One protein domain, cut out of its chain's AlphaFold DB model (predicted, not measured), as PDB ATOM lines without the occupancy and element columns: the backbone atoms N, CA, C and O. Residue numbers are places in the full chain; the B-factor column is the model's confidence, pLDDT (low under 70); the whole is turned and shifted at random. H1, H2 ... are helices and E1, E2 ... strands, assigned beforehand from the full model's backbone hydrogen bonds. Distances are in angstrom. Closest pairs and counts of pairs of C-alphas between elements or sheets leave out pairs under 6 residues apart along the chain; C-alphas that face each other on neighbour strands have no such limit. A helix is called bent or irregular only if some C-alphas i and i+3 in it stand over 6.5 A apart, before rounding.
ATOM      1  N   GLY A 231      41.284  16.707  25.081       81.31
ATOM      2  CA  GLY A 231      40.391  17.659  25.745       81.31
ATOM      3  C   GLY A 231      38.919  17.225  25.818       81.31
ATOM      4  O   GLY A 231      38.326  17.286  26.891       81.31
ATOM      5  N   ARG A 232      38.323  16.729  24.729       85.12
ATOM      6  CA  ARG A 232      36.947  16.204  24.715       85.12
ATOM      7  C   ARG A 232      36.791  15.020  25.681       85.12
ATOM      8  O   ARG A 232      35.875  15.022  26.499       85.12
ATOM      9  N   GLN A 233      37.721  14.057  25.682       86.69
ATOM     10  CA  GLN A 233      37.713  12.942  26.654       86.69
ATOM     11  C   GLN A 233      37.825  13.427  28.099       86.69
ATOM     12  O   GLN A 233      37.129  12.910  28.977       86.69
ATOM     13  N   GLU A 234      38.675  14.424  28.350       88.88
ATOM     14  CA  GLU A 234      38.796  15.041  29.669       88.88
ATOM     15  C   GLU A 234      37.471  15.664  30.109       88.88
ATOM     16  O   GLU A 234      37.037  15.452  31.239       88.88
ATOM     17  N   ARG A 235      36.765  16.356  29.205       90.75
ATOM     18  CA  ARG A 235      35.446  16.924  29.505       90.75
ATOM     19  C   ARG A 235      34.409  15.850  29.810       90.75
ATOM     20  O   ARG A 235      33.700  15.985  30.804       90.75
ATOM     21  N   HIS A 236      34.364  14.748  29.057       93.62
ATOM     22  CA  HIS A 236      33.509  13.606  29.410       93.62
ATOM     23  C   HIS A 236      33.817  13.073  30.809       93.62
ATOM     24  O   HIS A 236      32.898  12.835  31.598       93.62
ATOM     25  N   ARG A 237      35.104  12.905  31.138       94.31
ATOM     26  CA  ARG A 237      35.536  12.421  32.453       94.31
ATOM     27  C   ARG A 237      35.136  13.388  33.560       94.31
ATOM     28  O   ARG A 237      34.581  12.944  34.563       94.31
ATOM     29  N   PHE A 238      35.361  14.682  33.359       94.06
ATOM     30  CA  PHE A 238      34.974  15.742  34.280       94.06
ATOM     31  C   PHE A 238      33.461  15.740  34.535       94.06
ATOM     32  O   PHE A 238      33.035  15.639  35.687       94.06
ATOM     33  N   VAL A 239      32.642  15.763  33.477       95.94
ATOM     34  CA  VAL A 239      31.177  15.762  33.605       95.94
ATOM     35  C   VAL A 239      30.702  14.481  34.287       95.94
ATOM     36  O   VAL A 239      29.918  14.547  35.230       95.94
ATOM     37  N   CYS A 240      31.212  13.311  33.899       97.62
ATOM     38  CA  CYS A 240      30.856  12.052  34.556       97.62
ATOM     39  C   CYS A 240      31.282  12.024  36.031       97.62
ATOM     40  O   CYS A 240      30.569  11.468  36.862       97.62
ATOM     41  N   ASN A 241      32.427  12.616  36.378       97.38
ATOM     42  CA  ASN A 241      32.870  12.740  37.764       97.38
ATOM     43  C   ASN A 241      31.925  13.644  38.565       97.38
ATOM     44  O   ASN A 241      31.485  13.251  39.643       97.38
ATOM     45  N   MET A 242      31.534  14.793  38.010       97.75
ATOM     46  CA  MET A 242      30.514  15.669  38.593       97.75
ATOM     47  C   MET A 242      29.180  14.941  38.785       97.75
ATOM     48  O   MET A 242      28.612  14.956  39.878       97.75
ATOM     49  N   LEU A 243      28.706  14.233  37.758       98.31
ATOM     50  CA  LEU A 243      27.479  13.441  37.810       98.31
ATOM     51  C   LEU A 243      27.562  12.285  38.797       98.31
ATOM     52  O   LEU A 243      26.520  11.912  39.311       98.31
ATOM     53  N   ARG A 244      28.741  11.743  39.114       97.94
ATOM     54  CA  ARG A 244      28.907  10.650  40.087       97.94
ATOM     55  C   ARG A 244      29.071  11.143  41.524       97.94
ATOM     56  O   ARG A 244      28.467  10.581  42.429       97.94
ATOM     57  N   ASN A 245      29.872  12.189  41.713       97.56
ATOM     58  CA  ASN A 245      30.430  12.564  43.014       97.56
ATOM     59  C   ASN A 245      30.004  13.961  43.493       97.56
ATOM     60  O   ASN A 245      30.215  14.301  44.656       97.56
ATOM     61  N   GLY A 246      29.404  14.781  42.624       97.94
ATOM     62  CA  GLY A 246      28.947  16.124  42.978       97.94
ATOM     63  C   GLY A 246      27.870  16.101  44.065       97.94
ATOM     64  O   GLY A 246      26.964  15.263  44.038       97.94
ATOM     65  N   THR A 247      27.950  17.037  45.006       98.06
ATOM     66  CA  THR A 247      26.983  17.193  46.102       98.06
ATOM     67  C   THR A 247      25.720  17.854  45.579       98.06
ATOM     68  O   THR A 247      25.805  18.887  44.919       98.06
ATOM     69  N   ILE A 248      24.551  17.300  45.889       98.19
ATOM     70  CA  ILE A 248      23.272  17.916  45.527       98.19
ATOM     71  C   ILE A 248      23.057  19.130  46.433       98.19
ATOM     72  O   ILE A 248      23.030  19.003  47.655       98.19
ATOM     73  N   ARG A 249      22.960  20.318  45.834       97.62
ATOM     74  CA  ARG A 249      22.736  21.589  46.542       97.62
ATOM     75  C   ARG A 249      21.301  22.070  46.465       97.62
ATOM     76  O   ARG A 249      20.827  22.712  47.392       97.62
ATOM     77  N   ASP A 250      20.659  21.785  45.344       97.75
ATOM     78  CA  ASP A 250      19.288  22.168  45.054       97.75
ATOM     79  C   ASP A 250      18.653  21.089  44.179       97.75
ATOM     80  O   ASP A 250      19.352  20.422  43.404       97.75
ATOM     81  N   ALA A 251      17.346  20.920  44.314       98.00
ATOM     82  CA  ALA A 251      16.570  19.958  43.558       98.00
ATOM     83  C   ALA A 251      15.172  20.518  43.307       98.00
ATOM     84  O   ALA A 251      14.463  20.907  44.228       98.00
ATOM     85  N   LYS A 252      14.759  20.513  42.041       97.25
ATOM     86  CA  LYS A 252      13.407  20.870  41.627       97.25
ATOM     87  C   LYS A 252      12.733  19.651  41.021       97.25
ATOM     88  O   LYS A 252      13.152  19.190  39.959       97.25
ATOM     89  N   ARG A 253      11.677  19.158  41.666       96.50
ATOM     90  CA  ARG A 253      10.849  18.077  41.123       96.50
ATOM     91  C   ARG A 253      10.189  18.509  39.807       96.50
ATOM     92  O   ARG A 253       9.675  19.622  39.687       96.50
ATOM     93  N   MET A 254      10.216  17.617  38.828       94.25
ATOM     94  CA  MET A 254       9.576  17.734  37.523       94.25
ATOM     95  C   MET A 254       8.757  16.465  37.291       94.25
ATOM     96  O   MET A 254       9.257  15.357  37.468       94.25
ATOM     97  N   GLU A 255       7.504  16.614  36.896       88.75
ATOM     98  CA  GLU A 255       6.624  15.486  36.603       88.75
ATOM     99  C   GLU A 255       6.068  15.669  35.198       88.75
ATOM    100  O   GLU A 255       5.640  16.768  34.835       88.75
ATOM    101  N   ASN A 256       6.152  14.617  34.385       82.12
ATOM    102  CA  ASN A 256       5.566  14.635  33.051       82.12
ATOM    103  C   ASN A 256       4.080  14.235  33.111       82.12
ATOM    104  O   ASN A 256       3.574  13.794  34.141       82.12
ATOM    105  N   GLY A 257       3.374  14.356  31.983       78.75
ATOM    106  CA  GLY A 257       1.955  13.987  31.889       78.75
ATOM    107  C   GLY A 257       1.651  12.498  32.118       78.75
ATOM    108  O   GLY A 257       0.485  12.139  32.235       78.75
ATOM    109  N   PHE A 258       2.678  11.649  32.206       78.38
ATOM    110  CA  PHE A 258       2.579  10.211  32.473       78.38
ATOM    111  C   PHE A 258       2.880   9.857  33.939       78.38
ATOM    112  O   PHE A 258       2.943   8.684  34.292       78.38
ATOM    113  N   GLY A 259       3.091  10.859  34.803       81.12
ATOM    114  CA  GLY A 259       3.412  10.658  36.218       81.12
ATOM    115  C   GLY A 259       4.849  10.197  36.477       81.12
ATOM    116  O   GLY A 259       5.190   9.853  37.610       81.12
ATOM    117  N   HIS A 260       5.723  10.192  35.464       86.62
ATOM    118  CA  HIS A 260       7.133   9.883  35.673       86.62
ATOM    119  C   HIS A 260       7.803  11.063  36.372       86.62
ATOM    120  O   HIS A 260       7.890  12.177  35.842       86.62
ATOM    121  N   VAL A 261       8.297  10.796  37.577       92.19
ATOM    122  CA  VAL A 261       9.010  11.783  38.377       92.19
ATOM    123  C   VAL A 261      10.455  11.870  37.900       92.19
ATOM    124  O   VAL A 261      11.154  10.871  37.752       92.19
ATOM    125  N   SER A 262      10.918  13.095  37.704       95.81
ATOM    126  CA  SER A 262      12.319  13.438  37.510       95.81
ATOM    127  C   SER A 262      12.651  14.672  38.342       95.81
ATOM    128  O   SER A 262      11.771  15.344  38.878       95.81
ATOM    129  N   TYR A 263      13.931  14.975  38.489       97.94
ATOM    130  CA  TYR A 263      14.383  16.155  39.208       97.94
ATOM    131  C   TYR A 263      15.395  16.903  38.371       97.94
ATOM    132  O   TYR A 263      16.226  16.305  37.698       97.94
ATOM    133  N   LEU A 264      15.351  18.220  38.448       97.88
ATOM    134  CA  LEU A 264      16.421  19.077  37.984       97.88
ATOM    135  C   LEU A 264      17.256  19.462  39.193       97.88
ATOM    136  O   LEU A 264      16.795  20.211  40.053       97.88
ATOM    137  N   VAL A 265      18.462  18.917  39.273       98.25
ATOM    138  CA  VAL A 265      19.356  19.093  40.414       98.25
ATOM    139  C   VAL A 265      20.514  20.015  40.063       98.25
ATOM    140  O   VAL A 265      20.993  20.036  38.926       98.25
ATOM    141  N   THR A 266      20.991  20.754  41.059       98.25
ATOM    142  CA  THR A 266      22.269  21.468  40.989       98.25
ATOM    143  C   THR A 266      23.305  20.683  41.779       98.25
ATOM    144  O   THR A 266      23.180  20.520  42.993       98.25
ATOM    145  N   LEU A 267      24.323  20.195  41.079       98.19
ATOM    146  CA  LEU A 267      25.469  19.491  41.637       98.19
ATOM    147  C   LEU A 267      26.611  20.475  41.872       98.19
ATOM    148  O   LEU A 267      26.853  21.345  41.039       98.19
ATOM    149  N   GLU A 268      27.335  20.311  42.973       97.50
ATOM    150  CA  GLU A 268      28.537  21.080  43.291       97.50
ATOM    151  C   GLU A 268      29.718  20.149  43.567       97.50
ATOM    152  O   GLU A 268      29.609  19.211  44.366       97.50
ATOM    153  N   ASP A 269      30.849  20.412  42.921       95.69
ATOM    154  CA  ASP A 269      32.117  19.793  43.286       95.69
ATOM    155  C   ASP A 269      32.587  20.344  44.631       95.69
ATOM    156  O   ASP A 269      32.770  21.551  44.787       95.69
ATOM    157  N   LYS A 270      32.845  19.466  45.602       93.75
ATOM    158  CA  LYS A 270      33.349  19.887  46.914       93.75
ATOM    159  C   LYS A 270      34.750  20.489  46.833       93.75
ATOM    160  O   LYS A 270      35.077  21.326  47.667       93.75
ATOM    161  N   ALA A 271      35.576  20.037  45.887       93.38
ATOM    162  CA  ALA A 271      36.967  20.465  45.795       93.38
ATOM    163  C   ALA A 271      37.094  21.854  45.159       93.38
ATOM    164  O   ALA A 271      37.826  22.700  45.664       93.38
ATOM    165  N   THR A 272      36.374  22.092  44.062       92.94
ATOM    166  CA  THR A 272      36.491  23.332  43.276       92.94
ATOM    167  C   THR A 272      35.366  24.335  43.530       92.94
ATOM    168  O   THR A 272      35.484  25.496  43.143       92.94
ATOM    169  N   GLY A 273      34.257  23.915  44.146       93.19
ATOM    170  CA  GLY A 273      33.039  24.720  44.270       93.19
ATOM    171  C   GLY A 273      32.287  24.914  42.948       93.19
ATOM    172  O   GLY A 273      31.290  25.640  42.908       93.19
ATOM    173  N   GLN A 274      32.740  24.287  41.856       91.00
ATOM    174  CA  GLN A 274      32.098  24.395  40.552       91.00
ATOM    175  C   GLN A 274      30.710  23.756  40.585       91.00
ATOM    176  O   GLN A 274      30.517  22.676  41.146       91.00
ATOM    177  N   LYS A 275      29.737  24.422  39.956       94.06
ATOM    178  CA  LYS A 275      28.343  23.977  39.903       94.06
ATOM    179  C   LYS A 275      27.950  23.531  38.504       94.06
ATOM    180  O   LYS A 275      28.393  24.109  37.516       94.06
ATOM    181  N   MET A 276      27.084  22.528  38.428       94.81
ATOM    182  CA  MET A 276      26.556  21.977  37.182       94.81
ATOM    183  C   MET A 276      25.117  21.514  37.390       94.81
ATOM    184  O   MET A 276      24.777  20.994  38.451       94.81
ATOM    185  N   ARG A 277      24.262  21.681  36.380       96.69
ATOM    186  CA  ARG A 277      22.888  21.169  36.420       96.69
ATOM    187  C   ARG A 277      22.826  19.764  35.834       96.69
ATOM    188  O   ARG A 277      23.534  19.452  34.879       96.69
ATOM    189  N   ALA A 278      21.963  18.933  36.397       98.25
ATOM    190  CA  ALA A 278      21.702  17.589  35.904       98.25
ATOM    191  C   ALA A 278      20.214  17.254  36.034       98.25
ATOM    192  O   ALA A 278      19.540  17.738  36.943       98.25
ATOM    193  N   ALA A 279      19.708  16.407  35.144       97.94
ATOM    194  CA  ALA A 279      18.480  15.676  35.403       97.94
ATOM    195  C   ALA A 279      18.800  14.469  36.291       97.94
ATOM    196  O   ALA A 279      19.786  13.771  36.064       97.94
ATOM    197  N   PHE A 280      17.962  14.203  37.281       98.31
ATOM    198  CA  PHE A 280      17.963  12.966  38.046       98.31
ATOM    199  C   PHE A 280      16.666  12.210  37.762       98.31
ATOM    200  O   PHE A 280      15.572  12.722  38.011       98.31
ATOM    201  N   LYS A 281      16.794  10.997  37.223       97.38
ATOM    202  CA  LYS A 281      15.690  10.054  37.033       97.38
ATOM    203  C   LYS A 281      15.824   8.953  38.092       97.38
ATOM    204  O   LYS A 281      16.746   8.138  37.972       97.38
ATOM    205  N   PRO A 282      14.972   8.926  39.133       96.88
ATOM    206  CA  PRO A 282      15.035   7.895  40.157       96.88
ATOM    207  C   PRO A 282      14.675   6.537  39.565       96.88
ATOM    208  O   PRO A 282      13.805   6.444  38.693       96.88
ATOM    209  N   ARG A 283      15.332   5.483  40.050       95.19
ATOM    210  CA  ARG A 283      14.941   4.116  39.720       95.19
ATOM    211  C   ARG A 283      13.615   3.793  40.405       95.19
ATOM    212  O   ARG A 283      13.457   4.042  41.598       95.19
ATOM    213  N   VAL A 284      12.692   3.221  39.643       91.31
ATOM    214  CA  VAL A 284      11.380   2.792  40.130       91.31
ATOM    215  C   VAL A 284      11.344   1.268  40.137       91.31
ATOM    216  O   VAL A 284      11.895   0.621  39.247       91.31
ATOM    217  N   GLU A 285      10.735   0.684  41.164       89.19
ATOM    218  CA  GLU A 285      10.549  -0.763  41.237       89.19
ATOM    219  C   GLU A 285       9.708  -1.263  40.051       89.19
ATOM    220  O   GLU A 285       8.733  -0.626  39.655       89.19
ATOM    221  N   GLY A 286      10.118  -2.380  39.445       88.25
ATOM    222  CA  GLY A 286       9.468  -2.920  38.244       88.25
ATOM    223  C   GLY A 286       9.676  -2.089  36.971       88.25
ATOM    224  O   GLY A 286       9.050  -2.387  35.955       88.25
ATOM    225  N   ASP A 287      10.528  -1.058  37.016       89.69
ATOM    226  CA  ASP A 287      10.917  -0.210  35.883       89.69
ATOM    227  C   ASP A 287       9.732   0.377  35.076       89.69
ATOM    228  O   ASP A 287       9.836   0.591  33.864       89.69
ATOM    229  N   CYS A 288       8.595   0.620  35.739       87.62
ATOM    230  CA  CYS A 288       7.343   1.099  35.134       87.62
ATOM    231  C   CYS A 288       6.929   0.289  33.892       87.62
ATOM    232  O   CYS A 288       6.754   0.854  32.815       87.62
ATOM    233  N   GLU A 289       6.847  -1.040  34.013       86.88
ATOM    234  CA  GLU A 289       6.495  -1.942  32.896       86.88
ATOM    235  C   GLU A 289       7.475  -1.842  31.707       86.88
ATOM    236  O   GLU A 289       7.152  -2.154  30.564       86.88
ATOM    237  N   GLY A 290       8.705  -1.395  31.976       87.12
ATOM    238  CA  GLY A 290       9.752  -1.197  30.977       87.12
ATOM    239  C   GLY A 290       9.783   0.199  30.349       87.12
ATOM    240  O   GLY A 290      10.708   0.477  29.586       87.12
ATOM    241  N   TRP A 291       8.845   1.091  30.673       88.94
ATOM    242  CA  TRP A 291       8.835   2.467  30.158       88.94
ATOM    243  C   TRP A 291       9.847   3.387  30.846       88.94
ATOM    244  O   TRP A 291      10.192   4.434  30.305       88.94
ATOM    245  N   HIS A 292      10.344   3.010  32.029       91.31
ATOM    246  CA  HIS A 292      11.260   3.838  32.817       91.31
ATOM    247  C   HIS A 292      12.451   3.028  33.347       91.31
ATOM    248  O   HIS A 292      12.771   3.043  34.539       91.31
ATOM    249  N   ARG A 293      13.159   2.320  32.458       94.06
ATOM    250  CA  ARG A 293      14.419   1.645  32.808       94.06
ATOM    251  C   ARG A 293      15.576   2.621  32.812       94.06
ATOM    252  O   ARG A 293      16.366   2.726  31.876       94.06
ATOM    253  N   VAL A 294      15.716   3.284  33.945       95.06
ATOM    254  CA  VAL A 294      16.782   4.246  34.226       95.06
ATOM    255  C   VAL A 294      18.199   3.766  33.848       95.06
ATOM    256  O   VAL A 294      18.943   4.572  33.286       95.06
ATOM    257  N   PRO A 295      18.606   2.492  34.055       96.12
ATOM    258  CA  PRO A 295      19.931   2.031  33.626       96.12
ATOM    259  C   PRO A 295      20.199   2.170  32.117       96.12
ATOM    260  O   PRO A 295      21.359   2.274  31.713       96.12
ATOM    261  N   ILE A 296      19.154   2.202  31.285       97.31
ATOM    262  CA  ILE A 296      19.295   2.293  29.828       97.31
ATOM    263  C   ILE A 296      19.745   3.685  29.379       97.31
ATOM    264  O   ILE A 296      20.447   3.792  28.379       97.31
ATOM    265  N   GLU A 297      19.485   4.737  30.159       98.12
ATOM    266  CA  GLU A 297      20.061   6.069  29.901       98.12
ATOM    267  C   GLU A 297      21.596   6.024  29.930       98.12
ATOM    268  O   GLU A 297      22.278   6.579  29.068       98.12
ATOM    269  N   VAL A 298      22.155   5.291  30.897       98.12
ATOM    270  CA  VAL A 298      23.606   5.112  31.032       98.12
ATOM    271  C   VAL A 298      24.145   4.185  29.948       98.12
ATOM    272  O   VAL A 298      25.204   4.458  29.382       98.12
ATOM    273  N   ALA A 299      23.410   3.123  29.613       97.56
ATOM    274  CA  ALA A 299      23.749   2.236  28.504       97.56
ATOM    275  C   ALA A 299      23.830   2.986  27.167       97.56
ATOM    276  O   ALA A 299      24.822   2.848  26.455       97.56
ATOM    277  N   ALA A 300      22.831   3.815  26.855       98.06
ATOM    278  CA  ALA A 300      22.792   4.629  25.644       98.06
ATOM    279  C   ALA A 300      23.957   5.626  25.606       98.06
ATOM    280  O   ALA A 300      24.634   5.756  24.580       98.06
ATOM    281  N   TYR A 301      24.272   6.258  26.742       98.31
ATOM    282  CA  TYR A 301      25.445   7.122  26.851       98.31
ATOM    283  C   TYR A 301      26.776   6.373  26.628       98.31
ATOM    284  O   TYR A 301      27.695   6.908  26.020       98.31
ATOM    285  N   GLN A 302      26.929   5.124  27.058       96.62
ATOM    286  CA  GLN A 302      28.160   4.383  26.751       96.62
ATOM    287  C   GLN A 302      28.185   3.902  25.294       96.62
ATOM    288  O   GLN A 302      29.210   3.991  24.617       96.62
ATOM    289  N   LEU A 303      27.051   3.419  24.787       95.50
ATOM    290  CA  LEU A 303      26.947   2.857  23.447       95.50
ATOM    291  C   LEU A 303      27.163   3.904  22.354       95.50
ATOM    292  O   LEU A 303      27.937   3.653  21.435       95.50
ATOM    293  N   ASN A 304      26.565   5.092  22.467       95.62
ATOM    294  CA  ASN A 304      26.772   6.147  21.468       95.62
ATOM    295  C   ASN A 304      28.253   6.590  21.381       95.62
ATOM    296  O   ASN A 304      28.724   6.908  20.291       95.62
ATOM    297  N   LEU A 305      29.011   6.546  22.489       91.62
ATOM    298  CA  LEU A 305      30.456   6.805  22.474       91.62
ATOM    299  C   LEU A 305      31.231   5.679  21.786       91.62
ATOM    300  O   LEU A 305      32.143   5.951  21.007       91.62
ATOM    301  N   MET A 306      30.856   4.418  22.025       88.50
ATOM    302  CA  MET A 306      31.446   3.266  21.329       88.50
ATOM    303  C   MET A 306      31.182   3.302  19.817       88.50
ATOM    304  O   MET A 306      32.045   2.898  19.037       88.50
ATOM    305  N   LEU A 307      30.023   3.824  19.410       86.69
ATOM    306  CA  LEU A 307      29.645   4.042  18.011       86.69
ATOM    307  C   LEU A 307      30.276   5.308  17.402       86.69
ATOM    308  O   LEU A 307      30.217   5.489  16.192       86.69
ATOM    309  N   GLY A 308      30.906   6.165  18.213       87.25
ATOM    310  CA  GLY A 308      31.521   7.413  17.755       87.25
ATOM    311  C   GLY A 308      30.524   8.522  17.407       87.25
ATOM    312  O   GLY A 308      30.899   9.447  16.695       87.25
ATOM    313  N   MET A 309      29.284   8.432  17.895       90.81
ATOM    314  CA  MET A 309      28.231   9.416  17.624       90.81
ATOM    315  C   MET A 309      28.399  10.674  18.487       90.81
ATOM    316  O   MET A 309      28.302  11.782  17.977       90.81
ATOM    317  N   ASP A 310      28.644  10.486  19.790       93.25
ATOM    318  CA  ASP A 310      28.719  11.538  20.820       93.25
ATOM    319  C   ASP A 310      27.590  12.583  20.726       93.25
ATOM    320  O   ASP A 310      27.816  13.783  20.606       93.25
ATOM    321  N   VAL A 311      26.350  12.088  20.740       95.50
ATOM    322  CA  VAL A 311      25.115  12.897  20.707       95.50
ATOM    323  C   VAL A 311      24.175  12.583  21.872       95.50
ATOM    324  O   VAL A 311      23.124  13.205  21.986       95.50
ATOM    325  N   VAL A 312      24.519  11.640  22.752       97.62
ATOM    326  CA  VAL A 312      23.749  11.356  23.977       97.62
ATOM    327  C   VAL A 312      24.474  12.000  25.159       97.62
ATOM    328  O   VAL A 312      25.670  11.750  25.327       97.62
ATOM    329  N   PRO A 313      23.794  12.801  26.000       97.62
ATOM    330  CA  PRO A 313      24.446  13.509  27.089       97.62
ATOM    331  C   PRO A 313      25.038  12.535  28.114       97.62
ATOM    332  O   PRO A 313      24.477  11.456  28.334       97.62
ATOM    333  N   PRO A 314      26.135  12.915  28.798       98.31
ATOM    334  CA  PRO A 314      26.712  12.119  29.863       98.31
ATOM    335  C   PRO A 314      25.673  11.696  30.888       98.31
ATOM    336  O   PRO A 314      24.956  12.530  31.441       98.31
ATOM    337  N   ALA A 315      25.625  10.395  31.152       98.50
ATOM    338  CA  ALA A 315      24.727   9.789  32.118       98.50
ATOM    339  C   ALA A 315      25.502   8.826  33.021       98.50
ATOM    340  O   ALA A 315      26.327   8.035  32.556       98.50
ATOM    341  N   VAL A 316      25.245   8.889  34.326       98.56
ATOM    342  CA  VAL A 316      25.881   8.029  35.333       98.56
ATOM    343  C   VAL A 316      24.832   7.516  36.310       98.56
ATOM    344  O   VAL A 316      24.003   8.283  36.792       98.56
ATOM    345  N   MET A 317      24.910   6.231  36.656       97.88
ATOM    346  CA  MET A 317      24.141   5.683  37.773       97.88
ATOM    347  C   MET A 317      24.807   6.042  39.097       97.88
ATOM    348  O   MET A 317      25.996   5.759  39.290       97.88
ATOM    349  N   ARG A 318      24.021   6.590  40.024       97.56
ATOM    350  CA  ARG A 318      24.347   6.603  41.452       97.56
ATOM    351  C   ARG A 318      23.548   5.521  42.169       97.56
ATOM    352  O   ARG A 318      22.437   5.198  41.749       97.56
ATOM    353  N   GLY A 319      24.151   4.973  43.225       95.56
ATOM    354  CA  GLY A 319      23.453   4.148  44.208       95.56
ATOM    355  C   GLY A 319      22.537   4.996  45.088       95.56
ATOM    356  O   GLY A 319      22.069   6.048  44.655       95.56
ATOM    357  N   ASP A 320      22.300   4.538  46.311       95.75
ATOM    358  CA  ASP A 320      21.473   5.225  47.300       95.75
ATOM    359  C   ASP A 320      21.751   6.737  47.374       95.75
ATOM    360  O   ASP A 320      22.896   7.196  47.414       95.75
ATOM    361  N   CYS A 321      20.689   7.542  47.339       96.50
ATOM    362  CA  CYS A 321      20.822   8.994  47.413       96.50
ATOM    363  C   CYS A 321      19.553   9.679  47.916       96.50
ATOM    364  O   CYS A 321      18.440   9.218  47.658       96.50
ATOM    365  N   ASP A 322      19.731  10.837  48.547       97.44
ATOM    366  CA  ASP A 322      18.640  11.732  48.929       97.44
ATOM    367  C   ASP A 322      18.504  12.862  47.908       97.44
ATOM    368  O   ASP A 322      19.475  13.563  47.608       97.44
ATOM    369  N   VAL A 323      17.295  13.063  47.383       97.38
ATOM    370  CA  VAL A 323      16.976  14.157  46.456       97.38
ATOM    371  C   VAL A 323      15.663  14.791  46.882       97.38
ATOM    372  O   VAL A 323      14.663  14.092  47.016       97.38
ATOM    373  N   ASP A 324      15.668  16.110  47.100       96.00
ATOM    374  CA  ASP A 324      14.483  16.865  47.541       96.00
ATOM    375  C   ASP A 324      13.802  16.219  48.765       96.00
ATOM    376  O   ASP A 324      12.618  15.885  48.756       96.00
ATOM    377  N   TRP A 325      14.607  15.943  49.801       95.25
ATOM    378  CA  TRP A 325      14.176  15.317  51.064       95.25
ATOM    379  C   TRP A 325      13.552  13.918  50.925       95.25
ATOM    380  O   TRP A 325      13.015  13.382  51.893       95.25
ATOM    381  N   THR A 326      13.642  13.313  49.739       96.38
ATOM    382  CA  THR A 326      13.157  11.966  49.446       96.38
ATOM    383  C   THR A 326      14.343  11.020  49.305       96.38
ATOM    384  O   THR A 326      15.256  11.278  48.518       96.38
ATOM    385  N   HIS A 327      14.322   9.919  50.056       96.75
ATOM    386  CA  HIS A 327      15.356   8.889  49.994       96.75
ATOM    387  C   HIS A 327      15.069   7.888  48.870       96.75
ATOM    388  O   HIS A 327      14.005   7.266  48.843       96.75
ATOM    389  N   TYR A 328      16.032   7.698  47.969       96.75
ATOM    390  CA  TYR A 328      15.976   6.737  46.869       96.75
ATOM    391  C   TYR A 328      16.982   5.604  47.117       96.75
ATOM    392  O   TYR A 328      18.149   5.743  46.747       96.75
ATOM    393  N   PRO A 329      16.565   4.461  47.695       95.50
ATOM    394  CA  PRO A 329      17.492   3.408  48.128       95.50
ATOM    395  C   PRO A 329      18.197   2.699  46.964       95.50
ATOM    396  O   PRO A 329      19.291   2.169  47.123       95.50
ATOM    397  N   GLN A 330      17.585   2.695  45.777       95.25
ATOM    398  CA  GLN A 330      18.191   2.155  44.555       95.25
ATOM    399  C   GLN A 330      18.850   3.236  43.687       95.25
ATOM    400  O   GLN A 330      19.331   2.933  42.592       95.25
ATOM    401  N   GLY A 331      18.843   4.489  44.149       96.56
ATOM    402  CA  GLY A 331      19.388   5.616  43.412       96.56
ATOM    403  C   GLY A 331      18.662   5.912  42.107       96.56
ATOM    404  O   GLY A 331      17.432   5.875  42.016       96.56
ATOM    405  N   GLY A 332      19.446   6.230  41.080       97.62
ATOM    406  CA  GLY A 332      18.944   6.606  39.764       97.62
ATOM    407  C   GLY A 332      20.040   7.117  38.831       97.62
ATOM    408  O   GLY A 332      21.226   7.130  39.181       97.62
ATOM    409  N   ALA A 333      19.640   7.541  37.634       98.38
ATOM    410  CA  ALA A 333      20.547   8.113  36.648       98.38
ATOM    411  C   ALA A 333      20.624   9.624  36.835       98.38
ATOM    412  O   ALA A 333      19.602  10.309  36.864       98.38
ATOM    413  N   PHE A 334      21.848  10.131  36.909       98.62
ATOM    414  CA  PHE A 334      22.166  11.544  36.796       98.62
ATOM    415  C   PHE A 334      22.646  11.801  35.373       98.62
ATOM    416  O   PHE A 334      23.618  11.190  34.931       98.62
ATOM    417  N   ILE A 335      21.959  12.690  34.666       98.56
ATOM    418  CA  ILE A 335      22.150  12.981  33.246       98.56
ATOM    419  C   ILE A 335      22.498  14.461  33.118       98.56
ATOM    420  O   ILE A 335      21.837  15.303  33.726       98.56
ATOM    421  N   TYR A 336      23.532  14.797  32.353       97.75
ATOM    422  CA  TYR A 336      23.916  16.187  32.115       97.75
ATOM    423  C   TYR A 336      22.728  16.999  31.576       97.75
ATOM    424  O   TYR A 336      22.046  16.575  30.642       97.75
ATOM    425  N   TRP A 337      22.473  18.167  32.170       96.44
ATOM    426  CA  TRP A 337      21.402  19.053  31.720       96.44
ATOM    427  C   TRP A 337      21.926  20.029  30.667       96.44
ATOM    428  O   TRP A 337      22.615  20.993  30.998       96.44
ATOM    429  N   CYS A 338      21.554  19.810  29.408       93.12
ATOM    430  CA  CYS A 338      21.849  20.737  28.319       93.12
ATOM    431  C   CYS A 338      20.984  22.000  28.452       93.12
ATOM    432  O   CYS A 338      19.784  21.985  28.161       93.12
ATOM    433  N   SER A 339      21.570  23.105  28.914       88.06
ATOM    434  CA  SER A 339      20.827  24.355  29.089       88.06
ATOM    435  C   SER A 339      20.492  25.001  27.744       88.06
ATOM    436  O   SER A 339      21.172  24.789  26.742       88.06
ATOM    437  N   GLY A 340      19.409  25.786  27.708       85.75
ATOM    438  CA  GLY A 340      18.988  26.495  26.494       85.75
ATOM    439  C   GLY A 340      18.560  25.582  25.339       85.75
ATOM    440  O   GLY A 340      18.494  26.040  24.201       85.75
ATOM    441  N   ALA A 341      18.280  24.306  25.618       94.00
ATOM    442  CA  ALA A 341      17.852  23.354  24.609       94.00
ATOM    443  C   ALA A 341      16.517  23.765  23.966       94.00
ATOM    444  O   ALA A 341      15.569  24.156  24.650       94.00
ATOM    445  N   ARG A 342      16.439  23.614  22.644       95.38
ATOM    446  CA  ARG A 342      15.210  23.727  21.842       95.38
ATOM    447  C   ARG A 342      14.981  22.430  21.073       95.38
ATOM    448  O   ARG A 342      15.933  21.680  20.874       95.38
ATOM    449  N   GLN A 343      13.753  22.143  20.649       95.69
ATOM    450  CA  GLN A 343      13.503  20.950  19.833       95.69
ATOM    451  C   GLN A 343      14.261  21.054  18.503       95.69
ATOM    452  O   GLN A 343      14.308  22.114  17.879       95.69
ATOM    453  N   LEU A 344      14.882  19.963  18.065       95.19
ATOM    454  CA  LEU A 344      15.749  19.968  16.887       95.19
ATOM    455  C   LEU A 344      14.979  20.296  15.596       95.19
ATOM    456  O   LEU A 344      15.514  20.952  14.707       95.19
ATOM    457  N   ASN A 345      13.706  19.899  15.511       93.62
ATOM    458  CA  ASN A 345      12.820  20.203  14.382       93.62
ATOM    459  C   ASN A 345      12.513  21.705  14.213       93.62
ATOM    460  O   ASN A 345      12.036  22.099  13.153       93.62
ATOM    461  N   THR A 346      12.798  22.549  15.212       95.25
ATOM    462  CA  THR A 346      12.689  24.012  15.088       95.25
ATOM    463  C   THR A 346      13.980  24.655  14.575       95.25
ATOM    464  O   THR A 346      14.093  25.878  14.568       95.25
ATOM    465  N   VAL A 347      14.990  23.853  14.226       93.75
ATOM    466  CA  VAL A 347      16.310  24.307  13.779       93.75
ATOM    467  C   VAL A 347      16.540  23.833  12.348       93.75
ATOM    468  O   VAL A 347      16.431  22.629  12.102       93.75
ATOM    469  N   PRO A 348      16.882  24.724  11.401       91.12
ATOM    470  CA  PRO A 348      17.215  24.320  10.041       91.12
ATOM    471  C   PRO A 348      18.335  23.273  10.015       91.12
ATOM    472  O   PRO A 348      19.356  23.426  10.681       91.12
ATOM    473  N   MET A 349      18.165  22.219   9.215       86.75
ATOM    474  CA  MET A 349      19.121  21.105   9.122       86.75
ATOM    475  C   MET A 349      20.575  21.527   8.815       86.75
ATOM    476  O   MET A 349      21.479  20.940   9.408       86.75
ATOM    477  N   PRO A 350      20.849  22.553   7.976       85.62
ATOM    478  CA  PRO A 350      22.215  23.046   7.766       85.62
ATOM    479  C   PRO A 350      22.909  23.564   9.039       85.62
ATOM    480  O   PRO A 350      24.135  23.582   9.104       85.62
ATOM    481  N   GLU A 351      22.149  23.955  10.067       87.81
ATOM    482  CA  GLU A 351      22.689  24.434  11.345       87.81
ATOM    483  C   GLU A 351      23.018  23.294  12.320       87.81
ATOM    484  O   GLU A 351      23.642  23.532  13.351       87.81
ATOM    485  N   TRP A 352      22.640  22.043  12.030       87.44
ATOM    486  CA  TRP A 352      22.798  20.927  12.971       87.44
ATOM    487  C   TRP A 352      24.254  20.547  13.226       87.44
ATOM    488  O   TRP A 352      24.520  19.686  14.056       87.44
ATOM    489  N   SER A 353      25.225  21.153  12.542       82.31
ATOM    490  CA  SER A 353      26.660  20.860  12.665       82.31
ATOM    491  C   SER A 353      27.061  19.406  12.314       82.31
ATOM    492  O   SER A 353      28.241  19.063  12.291       82.31
ATOM    493  N   VAL A 354      26.086  18.557  11.988       84.19
ATOM    494  CA  VAL A 354      26.191  17.194  11.466       84.19
ATOM    495  C   VAL A 354      25.204  17.069  10.307       84.19
ATOM    496  O   VAL A 354      24.158  17.719  10.305       84.19
ATOM    497  N   ALA A 355      25.518  16.237   9.315       84.31
ATOM    498  CA  ALA A 355      24.584  15.958   8.233       84.31
ATOM    499  C   ALA A 355      23.317  15.297   8.799       84.31
ATOM    500  O   ALA A 355      23.393  14.237   9.421       84.31
ATOM    501  N   GLY A 356      22.147  15.899   8.567       87.38
ATOM    502  CA  GLY A 356      20.876  15.379   9.080       87.38
ATOM    503  C   GLY A 356      20.609  13.915   8.710       87.38
ATOM    504  O   GLY A 356      20.300  13.139   9.613       87.38
ATOM    505  N   PRO A 357      20.807  13.479   7.449       84.00
ATOM    506  CA  PRO A 357      20.656  12.069   7.085       84.00
ATOM    507  C   PRO A 357      21.561  11.121   7.884       84.00
ATOM    508  O   PRO A 357      21.128  10.023   8.226       84.00
ATOM    509  N   LEU A 358      22.785  11.546   8.220       83.50
ATOM    510  CA  LEU A 358      23.713  10.760   9.034       83.50
ATOM    511  C   LEU A 358      23.211  10.651  10.478       83.50
ATOM    512  O   LEU A 358      23.015   9.541  10.955       83.50
ATOM    513  N   LEU A 359      22.902  11.781  11.128       89.50
ATOM    514  CA  LEU A 359      22.366  11.806  12.498       89.50
ATOM    515  C   LEU A 359      21.137  10.901  12.642       89.50
ATOM    516  O   LEU A 359      21.001  10.154  13.610       89.50
ATOM    517  N   LEU A 360      20.224  10.990  11.679       90.44
ATOM    518  CA  LEU A 360      18.982  10.233  11.682       90.44
ATOM    519  C   LEU A 360      19.202   8.739  11.428       90.44
ATOM    520  O   LEU A 360      18.474   7.928  11.999       90.44
ATOM    521  N   SER A 361      20.200   8.372  10.618       87.25
ATOM    522  CA  SER A 361      20.617   6.977  10.432       87.25
ATOM    523  C   SER A 361      21.270   6.423  11.703       87.25
ATOM    524  O   SER A 361      20.854   5.379  12.204       87.25
ATOM    525  N   ASP A 362      22.207   7.167  12.297       89.88
ATOM    526  CA  ASP A 362      22.903   6.780  13.526       89.88
ATOM    527  C   ASP A 362      21.932   6.617  14.701       89.88
ATOM    528  O   ASP A 362      22.029   5.663  15.474       89.88
ATOM    529  N   THR A 363      20.938   7.505  14.804       92.81
ATOM    530  CA  THR A 363      19.885   7.409  15.825       92.81
ATOM    531  C   THR A 363      19.111   6.098  15.704       92.81
ATOM    532  O   THR A 363      18.869   5.443  16.711       92.81
ATOM    533  N   ARG A 364      18.778   5.656  14.482       90.19
ATOM    534  CA  ARG A 364      18.083   4.374  14.281       90.19
ATOM    535  C   ARG A 364      18.944   3.184  14.649       90.19
ATOM    536  O   ARG A 364      18.431   2.238  15.231       90.19
ATOM    537  N   ILE A 365      20.232   3.220  14.309       91.38
ATOM    538  CA  ILE A 365      21.172   2.170  14.712       91.38
ATOM    539  C   ILE A 365      21.197   2.081  16.238       91.38
ATOM    540  O   ILE A 365      21.053   0.991  16.786       91.38
ATOM    541  N   LEU A 366      21.316   3.222  16.924       95.12
ATOM    542  CA  LEU A 366      21.271   3.269  18.380       95.12
ATOM    543  C   LEU A 366      19.951   2.697  18.917       95.12
ATOM    544  O   LEU A 366      19.998   1.807  19.760       95.12
ATOM    545  N   ASP A 367      18.805   3.145  18.399       94.88
ATOM    546  CA  ASP A 367      17.472   2.722  18.848       94.88
ATOM    547  C   ASP A 367      17.199   1.233  18.597       94.88
ATOM    548  O   ASP A 367      16.602   0.584  19.451       94.88
ATOM    549  N   VAL A 368      17.690   0.655  17.496       93.69
ATOM    550  CA  VAL A 368      17.650  -0.799  17.256       93.69
ATOM    551  C   VAL A 368      18.509  -1.535  18.281       93.69
ATOM    552  O   VAL A 368      18.070  -2.522  18.868       93.69
ATOM    553  N   LEU A 369      19.730  -1.063  18.540       95.12
ATOM    554  CA  LEU A 369      20.640  -1.728  19.475       95.12
ATOM    555  C   LEU A 369      20.128  -1.705  20.919       95.12
ATOM    556  O   LEU A 369      20.389  -2.647  21.665       95.12
ATOM    557  N   ILE A 370      19.403  -0.654  21.308       95.75
ATOM    558  CA  ILE A 370      18.786  -0.556  22.636       95.75
ATOM    559  C   ILE A 370      17.295  -0.897  22.635       95.75
ATOM    560  O   ILE A 370      16.662  -0.735  23.669       95.75
ATOM    561  N   GLN A 371      16.716  -1.328  21.510       94.56
ATOM    562  CA  GLN A 371      15.281  -1.603  21.346       94.56
ATOM    563  C   GLN A 371      14.379  -0.478  21.904       94.56
ATOM    564  O   GLN A 371      13.440  -0.735  22.659       94.56
ATOM    565  N   ASN A 372      14.700   0.784  21.595       94.56
ATOM    566  CA  ASN A 372      13.920   1.949  22.021       94.56
ATOM    567  C   ASN A 372      12.826   2.272  21.001       94.56
ATOM    568  O   ASN A 372      13.082   2.899  19.975       94.56
ATOM    569  N   SER A 373      11.599   1.851  21.294       90.88
ATOM    570  CA  SER A 373      10.439   2.082  20.429       90.88
ATOM    571  C   SER A 373       9.795   3.462  20.605       90.88
ATOM    572  O   SER A 373       8.866   3.786  19.874       90.88
ATOM    573  N   ASP A 374      10.242   4.261  21.575       92.25
ATOM    574  CA  ASP A 374       9.607   5.531  21.955       92.25
ATOM    575  C   ASP A 374      10.303   6.756  21.332       92.25
ATOM    576  O   ASP A 374      10.267   7.878  21.838       92.25
ATOM    577  N   ARG A 375      11.014   6.574  20.214       93.06
ATOM    578  CA  ARG A 375      11.736   7.675  19.569       93.06
ATOM    579  C   ARG A 375      10.783   8.602  18.804       93.06
ATOM    580  O   ARG A 375      10.448   8.353  17.650       93.06
ATOM    581  N   HIS A 376      10.443   9.747  19.398       91.62
ATOM    582  CA  HIS A 376       9.658  10.810  18.755       91.62
ATOM    583  C   HIS A 376      10.388  12.167  18.722       91.62
ATOM    584  O   HIS A 376      11.426  12.343  19.360       91.62
ATOM    585  N   ALA A 377       9.847  13.168  18.012       90.69
ATOM    586  CA  ALA A 377      10.540  14.438  17.732       90.69
ATOM    587  C   ALA A 377      10.943  15.213  19.001       90.69
ATOM    588  O   ALA A 377      11.987  15.860  19.024       90.69
ATOM    589  N   GLY A 378      10.169  15.077  20.085       92.06
ATOM    590  CA  GLY A 378      10.494  15.657  21.393       92.06
ATOM    591  C   GLY A 378      11.782  15.125  22.039       92.06
ATOM    592  O   GLY A 378      12.295  15.761  22.954       92.06
ATOM    593  N   HIS A 379      12.330  14.002  21.557       95.12
ATOM    594  CA  HIS A 379      13.580  13.411  22.051       95.12
ATOM    595  C   HIS A 379      14.825  13.894  21.299       95.12
ATOM    596  O   HIS A 379      15.937  13.474  21.618       95.12
ATOM    597  N   PHE A 380      14.641  14.777  20.317       96.12
ATOM    598  CA  PHE A 380      15.716  15.418  19.579       96.12
ATOM    599  C   PHE A 380      15.791  16.877  19.996       96.12
ATOM    600  O   PHE A 380      14.874  17.663  19.747       96.12
ATOM    601  N   LEU A 381      16.904  17.248  20.611       96.94
ATOM    602  CA  LEU A 381      17.168  18.610  21.042       96.94
ATOM    603  C   LEU A 381      18.310  19.211  20.226       96.94
ATOM    604  O   LEU A 381      19.147  18.499  19.683       96.94
ATOM    605  N   TYR A 382      18.353  20.533  20.165       96.81
ATOM    606  CA  TYR A 382      19.502  21.316  19.736       96.81
ATOM    607  C   TYR A 382      19.962  22.152  20.920       96.81
ATOM    608  O   TYR A 382      19.208  23.001  21.409       96.81
ATOM    609  N   ALA A 383      21.165  21.881  21.415       95.56
ATOM    610  CA  ALA A 383      21.641  22.441  22.669       95.56
ATOM    611  C   ALA A 383      23.169  22.559  22.707       95.56
ATOM    612  O   ALA A 383      23.865  22.177  21.769       95.56
ATOM    613  N   GLU A 384      23.686  23.102  23.803       93.12
ATOM    614  CA  GLU A 384      25.118  23.129  24.088       93.12
ATOM    615  C   GLU A 384      25.719  21.720  24.171       93.12
ATOM    616  O   GLU A 384      25.184  20.836  24.849       93.12
ATOM    617  N   HIS A 385      26.848  21.512  23.492       91.50
ATOM    618  CA  HIS A 385      27.556  20.240  23.540       91.50
ATOM    619  C   HIS A 385      28.499  20.178  24.751       91.50
ATOM    620  O   HIS A 385      29.461  20.938  24.840       91.50
ATOM    621  N   TRP A 386      28.276  19.232  25.668       91.44
ATOM    622  CA  TRP A 386      28.993  19.103  26.956       91.44
ATOM    623  C   TRP A 386      30.521  19.027  26.848       91.44
ATOM    624  O   TRP A 386      31.224  19.377  27.800       91.44
ATOM    625  N   ALA A 387      31.046  18.552  25.720       85.81
ATOM    626  CA  ALA A 387      32.478  18.363  25.536       85.81
ATOM    627  C   ALA A 387      33.149  19.415  24.635       85.81
ATOM    628  O   ALA A 387      34.375  19.454  24.586       85.81
ATOM    629  N   ASP A 388      32.368  20.287  23.986       84.50
ATOM    630  CA  ASP A 388      32.862  21.263  23.002       84.50
ATOM    631  C   ASP A 388      32.525  22.702  23.421       84.50
ATOM    632  O   ASP A 388      31.970  23.490  22.650       84.50
ATOM    633  N   GLY A 389      32.845  23.047  24.667       81.88
ATOM    634  CA  GLY A 389      32.696  24.404  25.180       81.88
ATOM    635  C   GLY A 389      32.816  24.522  26.691       81.88
ATOM    636  O   GLY A 389      33.015  23.537  27.413       81.88
ATOM    637  N   ASP A 390      32.691  25.761  27.161       79.19
ATOM    638  CA  ASP A 390      32.617  26.059  28.583       79.19
ATOM    639  C   ASP A 390      31.751  27.283  28.884       79.19
ATOM    640  O   ASP A 390      31.510  28.150  28.038       79.19
ATOM    641  N   TYR A 391      31.309  27.368  30.132       78.69
ATOM    642  CA  TYR A 391      30.632  28.548  30.642       78.69
ATOM    643  C   TYR A 391      31.658  29.593  31.063       78.69
ATOM    644  O   TYR A 391      32.385  29.421  32.038       78.69
ATOM    645  N   THR A 392      31.680  30.712  30.348       78.12
ATOM    646  CA  THR A 392      32.521  31.862  30.700       78.12
ATOM    647  C   THR A 392      31.682  32.939  31.381       78.12
ATOM    648  O   THR A 392      30.496  33.067  31.063       78.12
ATOM    649  N   TRP A 407      27.465  30.378  27.736       84.31
ATOM    650  CA  TRP A 407      28.062  29.252  27.034       84.31
ATOM    651  C   TRP A 407      28.911  29.751  25.861       84.31
ATOM    652  O   TRP A 407      28.430  30.491  25.000       84.31
ATOM    653  N   ARG A 408      30.178  29.339  25.819       83.31
ATOM    654  CA  ARG A 408      31.056  29.503  24.662       83.31
ATOM    655  C   ARG A 408      31.458  28.131  24.168       83.31
ATOM    656  O   ARG A 408      32.277  27.455  24.782       83.31
ATOM    657  N   GLY A 409      30.875  27.737  23.050       84.25
ATOM    658  CA  GLY A 409      31.103  26.427  22.481       84.25
ATOM    659  C   GLY A 409      30.205  26.159  21.296       84.25
ATOM    660  O   GLY A 409      29.465  27.029  20.830       84.25
ATOM    661  N   ARG A 410      30.269  24.922  20.826       85.25
ATOM    662  CA  ARG A 410      29.433  24.428  19.745       85.25
ATOM    663  C   ARG A 410      28.045  24.063  20.273       85.25
ATOM    664  O   ARG A 410      27.901  23.482  21.350       85.25
ATOM    665  N   MET A 411      27.031  24.403  19.486       91.25
ATOM    666  CA  MET A 411      25.686  23.858  19.627       91.25
ATOM    667  C   MET A 411      25.575  22.612  18.742       91.25
ATOM    668  O   MET A 411      26.146  22.581  17.652       91.25
ATOM    669  N   SER A 412      24.882  21.583  19.213       93.38
ATOM    670  CA  SER A 412      24.795  20.285  18.545       93.38
ATOM    671  C   SER A 412      23.429  19.638  18.784       93.38
ATOM    672  O   SER A 412      22.763  19.941  19.780       93.38
ATOM    673  N   PRO A 413      23.001  18.727  17.896       95.88
ATOM    674  CA  PRO A 413      21.954  17.773  18.183       95.88
ATOM    675  C   PRO A 413      22.275  16.957  19.431       95.88
ATOM    676  O   PRO A 413      23.420  16.545  19.638       95.88
ATOM    677  N   VAL A 414      21.246  16.725  20.238       96.50
ATOM    678  CA  VAL A 414      21.293  15.934  21.463       96.50
ATOM    679  C   VAL A 414      20.108  14.974  21.468       96.50
ATOM    680  O   VAL A 414      18.962  15.389  21.292       96.50
ATOM    681  N   LEU A 415      20.391  13.694  21.681       96.94
ATOM    682  CA  LEU A 415      19.401  12.641  21.860       96.94
ATOM    683  C   LEU A 415      19.174  12.426  23.352       96.94
ATOM    684  O   LEU A 415      20.125  12.229  24.107       96.94
ATOM    685  N   ILE A 416      17.917  12.446  23.776       96.81
ATOM    686  CA  ILE A 416      17.525  12.219  25.172       96.81
ATOM    687  C   ILE A 416      16.488  11.099  25.277       96.81
ATOM    688  O   ILE A 416      15.997  10.604  24.265       96.81
ATOM    689  N   ASP A 417      16.166  10.733  26.515       94.81
ATOM    690  CA  ASP A 417      15.080   9.823  26.883       94.81
ATOM    691  C   ASP A 417      15.202   8.412  26.285       94.81
ATOM    692  O   ASP A 417      14.487   8.006  25.371       94.81
ATOM    693  N   HIS A 418      16.169   7.652  26.798       97.25
ATOM    694  CA  HIS A 418      16.440   6.277  26.362       97.25
ATOM    695  C   HIS A 418      15.840   5.225  27.300       97.25
ATOM    696  O   HIS A 418      15.999   4.027  27.066       97.25
ATOM    697  N   ALA A 419      15.167   5.641  28.378       95.31
ATOM    698  CA  ALA A 419      14.690   4.745  29.430       95.31
ATOM    699  C   ALA A 419      13.664   3.697  28.942       95.31
ATOM    700  O   ALA A 419      13.518   2.652  29.574       95.31
ATOM    701  N   ALA A 420      13.011   3.932  27.801       93.94
ATOM    702  CA  ALA A 420      12.090   2.993  27.164       93.94
ATOM    703  C   ALA A 420      12.782   1.906  26.304       93.94
ATOM    704  O   ALA A 420      12.101   1.096  25.677       93.94
ATOM    705  N   GLY A 421      14.118   1.832  26.273       94.12
ATOM    706  CA  GLY A 421      14.852   0.789  25.539       94.12
ATOM    707  C   GLY A 421      14.875  -0.575  26.243       94.12
ATOM    708  O   GLY A 421      14.930  -0.607  27.468       94.12
ATOM    709  N   PHE A 422      14.882  -1.677  25.478       92.62
ATOM    710  CA  PHE A 422      14.844  -3.105  25.865       92.62
ATOM    711  C   PHE A 422      13.491  -3.618  26.362       92.62
ATOM    712  O   PHE A 422      13.426  -4.510  27.212       92.62
ATOM    713  N   ARG A 423      12.377  -3.023  25.918       90.38
ATOM    714  CA  ARG A 423      11.034  -3.414  26.393       90.38
ATOM    715  C   ARG A 423      10.748  -4.831  25.916       90.38
ATOM    716  O   ARG A 423      11.076  -5.159  24.787       90.38
ATOM    717  N   GLN A 424      10.179  -5.665  26.788       86.38
ATOM    718  CA  GLN A 424       9.921  -7.071  26.447       86.38
ATOM    719  C   GLN A 424       8.975  -7.199  25.247       86.38
ATOM    720  O   GLN A 424       9.064  -8.160  24.493       86.38
ATOM    721  N   ASP A 425       8.088  -6.222  25.075       87.00
ATOM    722  CA  ASP A 425       7.119  -6.130  23.991       87.00
ATOM    723  C   ASP A 425       7.575  -5.238  22.823       87.00
ATOM    724  O   ASP A 425       6.889  -5.178  21.804       87.00
ATOM    725  N   ALA A 426       8.716  -4.549  22.940       86.56
ATOM    726  CA  ALA A 426       9.230  -3.724  21.854       86.56
ATOM    727  C   ALA A 426      10.108  -4.543  20.913       86.56
ATOM    728  O   ALA A 426      11.032  -5.237  21.332       86.56
ATOM    729  N   PHE A 427       9.856  -4.369  19.620       89.38
ATOM    730  CA  PHE A 427      10.739  -4.815  18.557       89.38
ATOM    731  C   PHE A 427      11.020  -3.639  17.627       89.38
ATOM    732  O   PHE A 427      10.124  -3.123  16.958       89.38
ATOM    733  N   VAL A 428      12.275  -3.204  17.604       88.38
ATOM    734  CA  VAL A 428      12.770  -2.127  16.750       88.38
ATOM    735  C   VAL A 428      13.739  -2.737  15.748       88.38
ATOM    736  O   VAL A 428      14.783  -3.277  16.123       88.38
ATOM    737  N   CYS A 429      13.392  -2.654  14.466       86.81
ATOM    738  CA  CYS A 429      14.242  -3.060  13.348       86.81
ATOM    739  C   CYS A 429      14.697  -1.840  12.538       86.81
ATOM    740  O   CYS A 429      14.196  -0.734  12.728       86.81
ATOM    741  N   LEU A 430      15.650  -2.016  11.621       84.38
ATOM    742  CA  LEU A 430      16.182  -0.909  10.810       84.38
ATOM    743  C   LEU A 430      15.138  -0.267   9.879       84.38
ATOM    744  O   LEU A 430      15.304   0.887   9.488       84.38
ATOM    745  N   ASP A 431      14.049  -0.982   9.592       77.31
ATOM    746  CA  ASP A 431      12.968  -0.520   8.716       77.31
ATOM    747  C   ASP A 431      11.965   0.404   9.428       77.31
ATOM    748  O   ASP A 431      11.026   0.899   8.798       77.31
ATOM    749  N   HIS A 432      12.132   0.663  10.732       71.38
ATOM    750  CA  HIS A 432      11.228   1.554  11.453       71.38
ATOM    751  C   HIS A 432      11.360   3.009  10.968       71.38
ATOM    752  O   HIS A 432      12.455   3.539  10.744       71.38
ATOM    753  N   GLN A 433      10.219   3.685  10.831       67.38
ATOM    754  CA  GLN A 433      10.196   5.118  10.557       67.38
ATOM    755  C   GLN A 433      10.697   5.865  11.795       67.38
ATOM    756  O   GLN A 433      10.232   5.617  12.905       67.38
ATOM    757  N   ASN A 434      11.638   6.794  11.612       65.75
ATOM    758  CA  ASN A 434      12.026   7.675  12.711       65.75
ATOM    759  C   ASN A 434      11.016   8.818  12.873       65.75
ATOM    760  O   ASN A 434      10.184   9.074  12.004       65.75
ATOM    761  N   ALA A 435      11.172   9.565  13.962       63.88
ATOM    762  CA  ALA A 435      10.379  10.745  14.298       63.88
ATOM    763  C   ALA A 435      10.240  11.810  13.190       63.88
ATOM    764  O   ALA A 435       9.342  12.645  13.260       63.88
ATOM    765  N   PHE A 436      11.138  11.816  12.204       65.31
ATOM    766  CA  PHE A 436      11.152  12.783  11.107       65.31
ATOM    767  C   PHE A 436      10.546  12.229   9.815       65.31
ATOM    768  O   PHE A 436      10.603  12.906   8.793       65.31
ATOM    769  N   LEU A 437      10.012  11.000   9.834       65.50
ATOM    770  CA  LEU A 437       9.457  10.302   8.665       65.50
ATOM    771  C   LEU A 437      10.422  10.232   7.474       65.50
ATOM    772  O   LEU A 437      10.028  10.004   6.333       65.50
ATOM    773  N   THR A 438      11.712  10.434   7.734       54.72
ATOM    774  CA  THR A 438      12.752  10.248   6.724       54.72
ATOM    775  C   THR A 438      12.750   8.759   6.377       54.72
ATOM    776  O   THR A 438      12.521   7.943   7.262       54.72
TER     777      THR A 438
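AT A GLANCE: This is residues 231 to 392 and 407 to 438 of the 479 residues of an uncharacterized protein of Volvox carteri f. nagariensis (UniProt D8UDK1). A strongly twisted sheet of five strands curls round H1 on one face and has H3 packed on the other. Next to this body is a second part, made of the bent two-stranded ribbon E8 and E9, H4 and long unnamed stretches. The printed part has 194 residues with four named helices and nine named strands, in the order H1 E1 E2 E3 H2 H3 E4 E5 E6 E7 H4 E8 E9. The large sheet runs E1, E2, E3, E7, E4, all antiparallel, and the class is mixed, helices and strands. The whole is compact, with a radius of gyration of the C-alphas of 16.3 A and spans of 45 by 41 by 29 A.

IN THESE COORDINATES: H1, residues 231 to 245, begins with C-alpha 231 at (40.391, 17.659, 25.745) and is 20.6 A long. E1 is residues 247 to 255, 22.5 A; E2 is 261 to 268, 22.2 A; E3 is 275 to 282, 20.9 A. H2, residues 285 to 290, is irregular: C-alphas 285 and 288 are 7.1 A apart. H3 is residues 294 to 306, 19.6 A. E4 is 315 to 318, E5 321 to 323, E6 326 to 328 and E7 332 to 336. H4 is residues 356 to 369, 20.0 A. E8, residues 380 to 392, is 26.0 A long and bends by 79 degrees at residue 388. E9, residues 407 to 415, bends by 73 degrees at residue 410 and ends with C-alpha 415 at (19.401, 12.641, 21.860).

HOW THE PARTS SIT: E1, E2 and E3 form a meander, each strand the antiparallel neighbour of the one before; N 254 and O 262 are 2.8 A apart, N 265 and O 278 2.8 A. E3 pairs with E7 (N 279 and O 335, 2.8 A), and E7 with the edge strand E4 (N 316 and O 334, 2.9 A). E3, H2 H3 and E4 are a split strand-helix-strand unit, two strands running the same way with E7 between them, its crossover right-handed. H1 and H3 on opposite faces of the sheet give three layers; the closest C-alphas of H1 and E7 are Leu 243 and Phe 334, 5.7 A, those of H3 and E4 Val 298 and Ala 315, 4.9 A. H2 is not on the sheet. E5 and E6 are a hairpin, N 323 and O 326 2.9 A apart. H3 and H4 only just touch, with 3 pairs of C-alphas within 8 A, the closest Asn 304 and Leu 366, 6.9 A. E8 and E9 are antiparallel, N 383 and O 412 3.0 A apart; the closest C-alphas of H1 and E8 are Arg 232 and Ala 387, 5.0 A. Every O i to N i+4 pair is within hydrogen-bond range in H1 and H4; H3 has 7 of 9, and H2 0 of 2 with 2 of 3 O i to N i+3 pairs.

THE WHOLE: The C-alphas farthest apart are those of Ala 271 and Asp 431, 48.9 A. Residues 393 to 406 are not printed, and C-alphas 392 and 407 are 6.3 A apart across the cut. The link from E7 to H4, 19 residues, is long. Residues 416 to 438 hold no named element; of these, 433 to 438 have pLDDT under 70.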